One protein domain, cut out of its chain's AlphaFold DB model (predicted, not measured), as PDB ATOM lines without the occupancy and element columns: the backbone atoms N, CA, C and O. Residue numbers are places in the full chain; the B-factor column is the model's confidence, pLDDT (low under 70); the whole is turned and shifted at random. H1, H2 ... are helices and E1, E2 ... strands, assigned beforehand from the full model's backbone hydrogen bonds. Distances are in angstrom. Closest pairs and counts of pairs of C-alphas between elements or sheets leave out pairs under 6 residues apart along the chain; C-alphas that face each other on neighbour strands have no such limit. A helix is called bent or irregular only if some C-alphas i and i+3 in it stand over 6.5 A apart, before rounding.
ATOM      1  N   PRO A   2       1.556 -44.672 -52.502       67.38
ATOM      2  CA  PRO A   2       0.643 -43.549 -52.291       67.38
ATOM      3  C   PRO A   2       1.387 -42.211 -52.352       67.38
ATOM      4  O   PRO A   2       2.366 -42.029 -51.634       67.38
ATOM      5  N   GLU A   3       0.910 -41.276 -53.175       73.88
ATOM      6  CA  GLU A   3       1.549 -39.965 -53.390       73.88
ATOM      7  C   GLU A   3       1.692 -39.159 -52.090       73.88
ATOM      8  O   GLU A   3       2.690 -38.477 -51.878       73.88
ATOM      9  N   ILE A   4       0.720 -39.271 -51.183       75.94
ATOM     10  CA  ILE A   4       0.722 -38.537 -49.912       75.94
ATOM     11  C   ILE A   4       1.904 -38.952 -49.028       75.94
ATOM     12  O   ILE A   4       2.551 -38.092 -48.438       75.94
ATOM     13  N   ILE A   5       2.218 -40.252 -48.978       75.69
ATOM     14  CA  ILE A   5       3.280 -40.803 -48.119       75.69
ATOM     15  C   ILE A   5       4.653 -40.277 -48.539       75.69
ATOM     16  O   ILE A   5       5.510 -40.055 -47.691       75.69
ATOM     17  N   THR A   6       4.848 -40.062 -49.838       75.38
ATOM     18  CA  THR A   6       6.149 -39.722 -50.412       75.38
ATOM     19  C   THR A   6       6.353 -38.230 -50.614       75.38
ATOM     20  O   THR A   6       7.469 -37.736 -50.492       75.38
ATOM     21  N   LYS A   7       5.287 -37.496 -50.939       81.19
ATOM     22  CA  LYS A   7       5.340 -36.057 -51.230       81.19
ATOM     23  C   LYS A   7       5.134 -35.189 -49.992       81.19
ATOM     24  O   LYS A   7       5.605 -34.057 -49.965       81.19
ATOM     25  N   TYR A   8       4.446 -35.714 -48.977       85.62
ATOM     26  CA  TYR A   8       4.148 -35.003 -47.731       85.62
ATOM     27  C   TYR A   8       4.466 -35.869 -46.497       85.62
ATOM     28  O   TYR A   8       3.576 -36.146 -45.686       85.62
ATOM     29  N   PRO A   9       5.730 -36.307 -46.333       84.25
ATOM     30  CA  PRO A   9       6.116 -37.235 -45.270       84.25
ATOM     31  C   PRO A   9       5.853 -36.675 -43.864       84.25
ATOM     32  O   PRO A   9       5.436 -37.414 -42.974       84.25
ATOM     33  N   ASP A  10       6.030 -35.370 -43.654       87.31
ATOM     34  CA  ASP A  10       5.801 -34.737 -42.348       87.31
ATOM     35  C   ASP A  10       4.314 -34.713 -41.971       87.31
ATOM     36  O   ASP A  10       3.958 -35.017 -40.831       87.31
ATOM     37  N   THR A  11       3.436 -34.441 -42.940       87.06
ATOM     38  CA  THR A  11       1.979 -34.515 -42.755       87.06
ATOM     39  C   THR A  11       1.552 -35.936 -42.408       87.06
ATOM     40  O   THR A  11       0.729 -36.144 -41.522       87.06
ATOM     41  N   VAL A  12       2.142 -36.936 -43.066       87.56
ATOM     42  CA  VAL A  12       1.867 -38.351 -42.784       87.56
ATOM     43  C   VAL A  12       2.318 -38.717 -41.376       87.56
ATOM     44  O   VAL A  12       1.541 -39.309 -40.635       87.56
ATOM     45  N   LEU A  13       3.520 -38.314 -40.957       87.00
ATOM     46  CA  LEU A  13       3.988 -38.534 -39.586       87.00
ATOM     47  C   LEU A  13       3.080 -37.853 -38.556       87.00
ATOM     48  O   LEU A  13       2.797 -38.440 -37.514       87.00
ATOM     49  N   GLN A  14       2.587 -36.647 -38.843       86.88
ATOM     50  CA  GLN A  14       1.639 -35.953 -37.972       86.88
ATOM     51  C   GLN A  14       0.308 -36.708 -37.851       86.88
ATOM     52  O   GLN A  14      -0.203 -36.852 -36.742       86.88
ATOM     53  N   ILE A  15      -0.226 -37.227 -38.961       86.44
ATOM     54  CA  ILE A  15      -1.439 -38.057 -38.956       86.44
ATOM     55  C   ILE A  15      -1.198 -39.336 -38.148       86.44
ATOM     56  O   ILE A  15      -2.005 -39.683 -37.290       86.44
ATOM     57  N   LEU A  16      -0.069 -40.013 -38.376       84.44
ATOM     58  CA  LEU A  16       0.264 -41.275 -37.716       84.44
ATOM     59  C   LEU A  16       0.483 -41.113 -36.206       84.44
ATOM     60  O   LEU A  16       0.076 -41.989 -35.449       84.44
ATOM     61  N   ARG A  17       1.021 -39.980 -35.740       82.31
ATOM     62  CA  ARG A  17       1.106 -39.660 -34.301       82.31
ATOM     63  C   ARG A  17      -0.264 -39.550 -33.619       82.31
ATOM     64  O   ARG A  17      -0.345 -39.716 -32.410       82.31
ATOM     65  N   GLY A  18      -1.331 -39.279 -34.374       80.88
ATOM     66  CA  GLY A  18      -2.712 -39.281 -33.876       80.88
ATOM     67  C   GLY A  18      -3.353 -40.673 -33.798       80.88
ATOM     68  O   GLY A  18      -4.518 -40.791 -33.427       80.88
ATOM     69  N   THR A  19      -2.622 -41.725 -34.165       82.06
ATOM     70  CA  THR A  19      -3.081 -43.122 -34.190       82.06
ATOM     71  C   THR A  19      -2.308 -43.953 -33.153       82.06
ATOM     72  O   THR A  19      -1.299 -43.475 -32.637       82.06
ATOM     73  N   PRO A  20      -2.704 -45.204 -32.834       81.19
ATOM     74  CA  PRO A  20      -1.939 -46.083 -31.937       81.19
ATOM     75  C   PRO A  20      -0.654 -46.641 -32.591       81.19
ATOM     76  O   PRO A  20      -0.297 -47.806 -32.413       81.19
ATOM     77  N   ILE A  21       0.030 -45.818 -33.385       85.25
ATOM     78  CA  ILE A  21       1.284 -46.121 -34.065       85.25
ATOM     79  C   ILE A  21       2.372 -45.280 -33.410       85.25
ATOM     80  O   ILE A  21       2.269 -44.061 -33.304       85.25
ATOM     81  N   THR A  22       3.438 -45.941 -32.983       84.31
ATOM     82  CA  THR A  22       4.569 -45.283 -32.338       84.31
ATOM     83  C   THR A  22       5.562 -44.832 -33.403       84.31
ATOM     84  O   THR A  22       6.222 -45.674 -34.014       84.31
ATOM     85  N   CYS A  23       5.679 -43.525 -33.634       82.31
ATOM     86  CA  CYS A  23       6.569 -42.946 -34.645       82.31
ATOM     87  C   CYS A  23       7.684 -42.112 -34.007       82.31
ATOM     88  O   CYS A  23       7.408 -41.282 -33.148       82.31
ATOM     89  N   ALA A  24       8.920 -42.262 -34.493       70.50
ATOM     90  CA  ALA A  24      10.085 -41.463 -34.087       70.50
ATOM     91  C   ALA A  24      10.513 -41.576 -32.606       70.50
ATOM     92  O   ALA A  24      11.219 -40.710 -32.098       70.50
ATOM     93  N   GLU A  25      10.145 -42.659 -31.916       74.38
ATOM     94  CA  GLU A  25      10.490 -42.891 -30.499       74.38
ATOM     95  C   GLU A  25      11.645 -43.892 -30.309       74.38
ATOM     96  O   GLU A  25      11.849 -44.435 -29.227       74.38
ATOM     97  N   GLY A  26      12.406 -44.181 -31.370       66.56
ATOM     98  CA  GLY A  26      13.559 -45.081 -31.281       66.56
ATOM     99  C   GLY A  26      13.201 -46.534 -30.953       66.56
ATOM    100  O   GLY A  26      14.041 -47.257 -30.416       66.56
ATOM    101  N   LYS A  27      11.973 -46.968 -31.274       74.69
ATOM    102  CA  LYS A  27      11.573 -48.375 -31.159       74.69
ATOM    103  C   LYS A  27      12.493 -49.288 -31.968       74.69
ATOM    104  O   LYS A  27      13.045 -48.899 -32.995       74.69
ATOM    105  N   GLN A  28      12.614 -50.521 -31.488       75.56
ATOM    106  CA  GLN A  28      13.392 -51.564 -32.138       75.56
ATOM    107  C   GLN A  28      12.846 -51.842 -33.545       75.56
ATOM    108  O   GLN A  28      11.645 -52.046 -33.717       75.56
ATOM    109  N   GLN A  29      13.741 -51.812 -34.530       82.06
ATOM    110  CA  GLN A  29      13.450 -52.075 -35.937       82.06
ATOM    111  C   GLN A  29      13.758 -53.543 -36.216       82.06
ATOM    112  O   GLN A  29      14.922 -53.944 -36.163       82.06
ATOM    113  N   ASN A  30      12.729 -54.344 -36.475       80.88
ATOM    114  CA  ASN A  30      12.861 -55.776 -36.729       80.88
ATOM    115  C   ASN A  30      12.830 -56.099 -38.227       80.88
ATOM    116  O   ASN A  30      13.481 -57.048 -38.652       80.88
ATOM    117  N   ILE A  31      12.088 -55.324 -39.021       80.75
ATOM    118  CA  ILE A  31      11.909 -55.536 -40.463       80.75
ATOM    119  C   ILE A  31      12.653 -54.436 -41.230       80.75
ATOM    120  O   ILE A  31      13.565 -54.702 -42.010       80.75
ATOM    121  N   LEU A  32      12.335 -53.173 -40.948       82.12
ATOM    122  CA  LEU A  32      12.879 -52.001 -41.633       82.12
ATOM    123  C   LEU A  32      14.142 -51.471 -40.935       82.12
ATOM    124  O   LEU A  32      14.214 -50.310 -40.534       82.12
ATOM    125  N   THR A  33      15.157 -52.326 -40.800       81.25
ATOM    126  CA  THR A  33      16.457 -52.045 -40.150       81.25
ATOM    127  C   THR A  33      17.262 -50.888 -40.750       81.25
ATOM    128  O   THR A  33      18.152 -50.352 -40.097       81.25
ATOM    129  N   THR A  34      16.974 -50.489 -41.989       79.50
ATOM    130  CA  THR A  34      17.683 -49.401 -42.693       79.50
ATOM    131  C   THR A  34      16.929 -48.073 -42.599       79.50
ATOM    132  O   THR A  34      17.414 -47.042 -43.063       79.50
ATOM    133  N   CYS A  35      15.735 -48.076 -42.002       79.19
ATOM    134  CA  CYS A  35      14.926 -46.876 -41.870       79.19
ATOM    135  C   CYS A  35      15.562 -45.894 -40.863       79.19
ATOM    136  O   CYS A  35      15.966 -46.304 -39.773       79.19
ATOM    137  N   PRO A  36      15.618 -44.586 -41.159       81.00
ATOM    138  CA  PRO A  36      16.025 -43.580 -40.183       81.00
ATOM    139  C   PRO A  36      15.098 -43.565 -38.960       81.00
ATOM    140  O   PRO A  36      13.876 -43.670 -39.089       81.00
ATOM    141  N   LYS A  37      15.666 -43.407 -37.759       81.44
ATOM    142  CA  LYS A  37      14.916 -43.487 -36.490       81.44
ATOM    143  C   LYS A  37      13.780 -42.467 -36.391       81.44
ATOM    144  O   LYS A  37      12.743 -42.772 -35.818       81.44
ATOM    145  N   ASP A  38      13.974 -41.276 -36.945       83.12
ATOM    146  CA  ASP A  38      13.022 -40.159 -36.979       83.12
ATOM    147  C   ASP A  38      11.872 -40.361 -37.980       83.12
ATOM    148  O   ASP A  38      10.844 -39.689 -37.898       83.12
ATOM    149  N   ARG A  39      12.032 -41.308 -38.907       84.31
ATOM    150  CA  ARG A  39      11.073 -41.638 -39.972       84.31
ATOM    151  C   ARG A  39      10.421 -43.008 -39.795       84.31
ATOM    152  O   ARG A  39       9.557 -43.390 -40.584       84.31
ATOM    153  N   PHE A  40      10.831 -43.733 -38.760       88.50
ATOM    154  CA  PHE A  40      10.337 -45.056 -38.433       88.50
ATOM    155  C   PHE A  40       9.061 -44.990 -37.593       88.50
ATOM    156  O   PHE A  40       8.997 -44.293 -36.577       88.50
ATOM    157  N   CYS A  41       8.075 -45.779 -38.000       86.12
ATOM    158  CA  CYS A  41       6.816 -45.988 -37.313       86.12
ATOM    159  C   CYS A  41       6.595 -47.485 -37.078       86.12
ATOM    160  O   CYS A  41       6.723 -48.305 -37.986       86.12
ATOM    161  N   SER A  42       6.224 -47.841 -35.852       88.19
ATOM    162  CA  SER A  42       5.943 -49.214 -35.438       88.19
ATOM    163  C   SER A  42       4.496 -49.332 -34.971       88.19
ATOM    164  O   SER A  42       4.025 -48.539 -34.154       88.19
ATOM    165  N   SER A  43       3.791 -50.333 -35.493       84.94
ATOM    166  CA  SER A  43       2.402 -50.647 -35.162       84.94
ATOM    167  C   SER A  43       2.246 -52.137 -34.841       84.94
ATOM    168  O   SER A  43       3.120 -52.939 -35.164       84.94
ATOM    169  N   GLN A  44       1.109 -52.531 -34.260       79.94
ATOM    170  CA  GLN A  44       0.785 -53.953 -34.064       79.94
ATOM    171  C   GLN A  44       0.671 -54.727 -35.387       79.94
ATOM    172  O   GLN A  44       0.914 -55.928 -35.415       79.94
ATOM    173  N   ALA A  45       0.312 -54.045 -36.478       81.38
ATOM    174  CA  ALA A  45       0.173 -54.648 -37.800       81.38
ATOM    175  C   ALA A  45       1.509 -54.767 -38.554       81.38
ATOM    176  O   ALA A  45       1.584 -55.491 -39.543       81.38
ATOM    177  N   GLY A  46       2.556 -54.061 -38.114       83.06
ATOM    178  CA  GLY A  46       3.857 -54.062 -38.776       83.06
ATOM    179  C   GLY A  46       4.614 -52.741 -38.674       83.06
ATOM    180  O   GLY A  46       4.247 -51.830 -37.923       83.06
ATOM    181  N   GLU A  47       5.689 -52.655 -39.456       86.94
ATOM    182  CA  GLU A  47       6.614 -51.524 -39.508       86.94
ATOM    183  C   GLU A  47       6.406 -50.696 -40.776       86.94
ATOM    184  O   GLU A  47       6.195 -51.233 -41.862       86.94
ATOM    185  N   LEU A  48       6.486 -49.376 -40.632       86.25
ATOM    186  CA  LEU A  48       6.338 -48.422 -41.719       86.25
ATOM    187  C   LEU A  48       7.459 -47.392 -41.639       86.25
ATOM    188  O   LEU A  48       7.724 -46.826 -40.581       86.25
ATOM    189  N   CYS A  49       8.088 -47.116 -42.772       83.81
ATOM    190  CA  CYS A  49       9.057 -46.042 -42.894       83.81
ATOM    191  C   CYS A  49       8.479 -44.960 -43.809       83.81
ATOM    192  O   CYS A  49       7.991 -45.255 -44.902       83.81
ATOM    193  N   VAL A  50       8.469 -43.719 -43.328       86.94
ATOM    194  CA  VAL A  50       7.875 -42.577 -44.033       86.94
ATOM    195  C   VAL A  50       8.995 -41.690 -44.566       86.94
ATOM    196  O   VAL A  50       9.647 -40.979 -43.808       86.94
ATOM    197  N   TYR A  51       9.221 -41.736 -45.875       79.19
ATOM    198  CA  TYR A  51      10.328 -41.060 -46.560       79.19
ATOM    199  C   TYR A  51       9.827 -40.045 -47.585       79.19
ATOM    200  O   TYR A  51       8.788 -40.243 -48.211       79.19
ATOM    201  N   ASP A  52      10.618 -38.994 -47.793       77.94
ATOM    202  CA  ASP A  52      10.441 -38.045 -48.892       77.94
ATOM    203  C   ASP A  52      10.799 -38.708 -50.240       77.94
ATOM    204  O   ASP A  52      11.588 -39.658 -50.297       77.94
ATOM    205  N   VAL A  53      10.278 -38.177 -51.350       73.81
ATOM    206  CA  VAL A  53      10.680 -38.559 -52.714       73.81
ATOM    207  C   VAL A  53      12.197 -38.502 -52.911       73.81
ATOM    208  O   VAL A  53      12.757 -39.326 -53.632       73.81
ATOM    209  N   LYS A  54      12.882 -37.579 -52.227       75.31
ATOM    210  CA  LYS A  54      14.346 -37.430 -52.282       75.31
ATOM    211  C   LYS A  54      15.100 -38.629 -51.696       75.31
ATOM    212  O   LYS A  54      16.232 -38.888 -52.096       75.31
ATOM    213  N   ASP A  55      14.475 -39.364 -50.780       71.38
ATOM    214  CA  ASP A  55      15.080 -40.481 -50.052       71.38
ATOM    215  C   ASP A  55      14.549 -41.852 -50.501       71.38
ATOM    216  O   ASP A  55      14.944 -42.876 -49.947       71.38
ATOM    217  N   MET A  56      13.718 -41.910 -51.551       66.88
ATOM    218  CA  MET A  56      13.173 -43.164 -52.099       66.88
ATOM    219  C   MET A  56      14.240 -44.207 -52.440       66.88
ATOM    220  O   MET A  56      14.023 -45.397 -52.231       66.88
ATOM    221  N   GLY A  57      15.407 -43.780 -52.931       66.00
ATOM    222  CA  GLY A  57      16.511 -44.696 -53.236       66.00
ATOM    223  C   GLY A  57      17.055 -45.429 -52.003       66.00
ATOM    224  O   GLY A  57      17.567 -46.533 -52.132       66.00
ATOM    225  N   LYS A  58      16.895 -44.851 -50.803       67.25
ATOM    226  CA  LYS A  58      17.293 -45.458 -49.522       67.25
ATOM    227  C   LYS A  58      16.205 -46.360 -48.929       67.25
ATOM    228  O   LYS A  58      16.478 -47.094 -47.987       67.25
ATOM    229  N   ALA A  59      14.981 -46.300 -49.458       64.19
ATOM    230  CA  ALA A  59      13.860 -47.130 -49.015       64.19
ATOM    231  C   ALA A  59      13.948 -48.576 -49.534       64.19
ATOM    232  O   ALA A  59      13.280 -49.467 -49.011       64.19
ATOM    233  N   LEU A  60      14.765 -48.820 -50.563       68.06
ATOM    234  CA  LEU A  60      15.033 -50.156 -51.077       68.06
ATOM    235  C   LEU A  60      16.043 -50.864 -50.170       68.06
ATOM    236  O   LEU A  60      17.240 -50.608 -50.229       68.06
ATOM    237  N   GLN A  61      15.553 -51.807 -49.369       62.66
ATOM    238  CA  GLN A  61      16.375 -52.757 -48.607       62.66
ATOM    239  C   GLN A  61      16.981 -53.881 -49.466       62.66
ATOM    240  O   GLN A  61      17.529 -54.839 -48.929       62.66
ATOM    241  N   ILE A  62      16.887 -53.768 -50.792       68.06
ATOM    242  CA  ILE A  62      17.452 -54.729 -51.736       68.06
ATOM    243  C   ILE A  62      18.915 -54.350 -51.964       68.06
ATOM    244  O   ILE A  62      19.212 -53.299 -52.537       68.06
TER     245      ILE A  62
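This is residues 2 to 62 of the 98 residues of an uncharacterized protein of Gammaproteobacteria bacterium RIFCSPHIGHO2_12_FULL_41_20 (UniProt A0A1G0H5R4). A small hairpin of two short strands, E1 and E2, forms the middle of this domain, with helix H2 beside it on one side and the looped stretch of residues 24 to 36 on the other, while H1 and H3 lie toward one end. The long link of residues 18 to 39 leaves H2, pairs briefly along E1 with residues 22 to 23, swings out in a wide loop and comes back to enter E1; no two of the three helices clearly touch, and H3 is irregular. The printed part has 61 residues, with three named helices and two named strands in the order H1, H2, E1, E2, H3; the sheet is E1 - E2, antiparallel. The class is mixed, helices and strands, with under half of the residues in named elements: helices hold 20 residues and strands 8. The whole is compact, with a radius of gyration of the C-alphas of 10.8 A, and rounded, spanning 26 by 25 by 18 A along its three main axes.

Strand E1 is residues 40 to 43, 10.2 A from first to last C-alpha, and begins at C-alpha 40 at (10.337, -45.056, -38.433). Strand E2 is residues 46 to 49, 10.4 A long, and ends at C-alpha 49 at (9.057, -46.042, -42.894). H2, the longest helix, is residues 9 to 17, from Pro 9 to Arg 17, and measures 12.3 A. H1 is residues 3 to 7, a helix of five residues and 5.9 A, beginning at C-alpha 3 at (1.549, -39.965, -53.390). H3 is residues 53 to 58, 10.1 A long, and ends at C-alpha 58 at (17.293, -45.458, -49.522). H3 is irregular: C-alphas 54 and 57 are 7.6 A apart, against about 5 A in a regular helix.

E1 and E2 are antiparallel neighbours and form a hairpin, with 160 degrees between their N-to-C directions. C-alphas 40 and 49 face each other at 4.7 A, and C-alphas 43 and 46 face each other at 5.2 A. Across this pair N 41 and O 48 are within hydrogen-bond range at 2.8 A, and so are N 48 and O 41 at 2.9 A. Residues 22 to 23, too short a stretch to bear a name, pair antiparallel with residues 41 to 42 of E1. H2 and E1 are near each other, with 5 pairs of C-alphas within 10 A but no pair within 8 A. H2 and E2 are apart. H1 and H2 are close but not clearly touching; their closest C-alphas, those of Ile 5 and Val 12, are 6.0 A apart. H1 and H3 are also close but not clearly touching, and their closest C-alphas are those of Thr 6 and Val 53, at 5.2 A. H2 and H3 are apart, and so are E1 and H3. In H1 and H2 every O i to N i+4 pair is within hydrogen-bond range; in H3 it is 0 of 2, while 2 of its 3 O i to N i+3 pairs are within range.

The two C-alphas farthest apart are those of Gly 18 and Ile 62, at 31.1 A. The first and last printed C-alphas, those of Pro 2 and Ile 62, are 20.2 A apart. The printed part runs from residue 2 to residue 62 with no cut, within a full chain of 98 residues. The link from H2 to E1, with 22 residues, is long; the links H1 to H2, E1 to E2 and E2 to H3 are tight. The C-alphas of residues 18 to 39 lie 4 to 14 A from the mean of all C-alphas. The mean pLDDT of the printed part is 79.3, and it is under 70 at residue 2, residue 26 and residues 56 to 62.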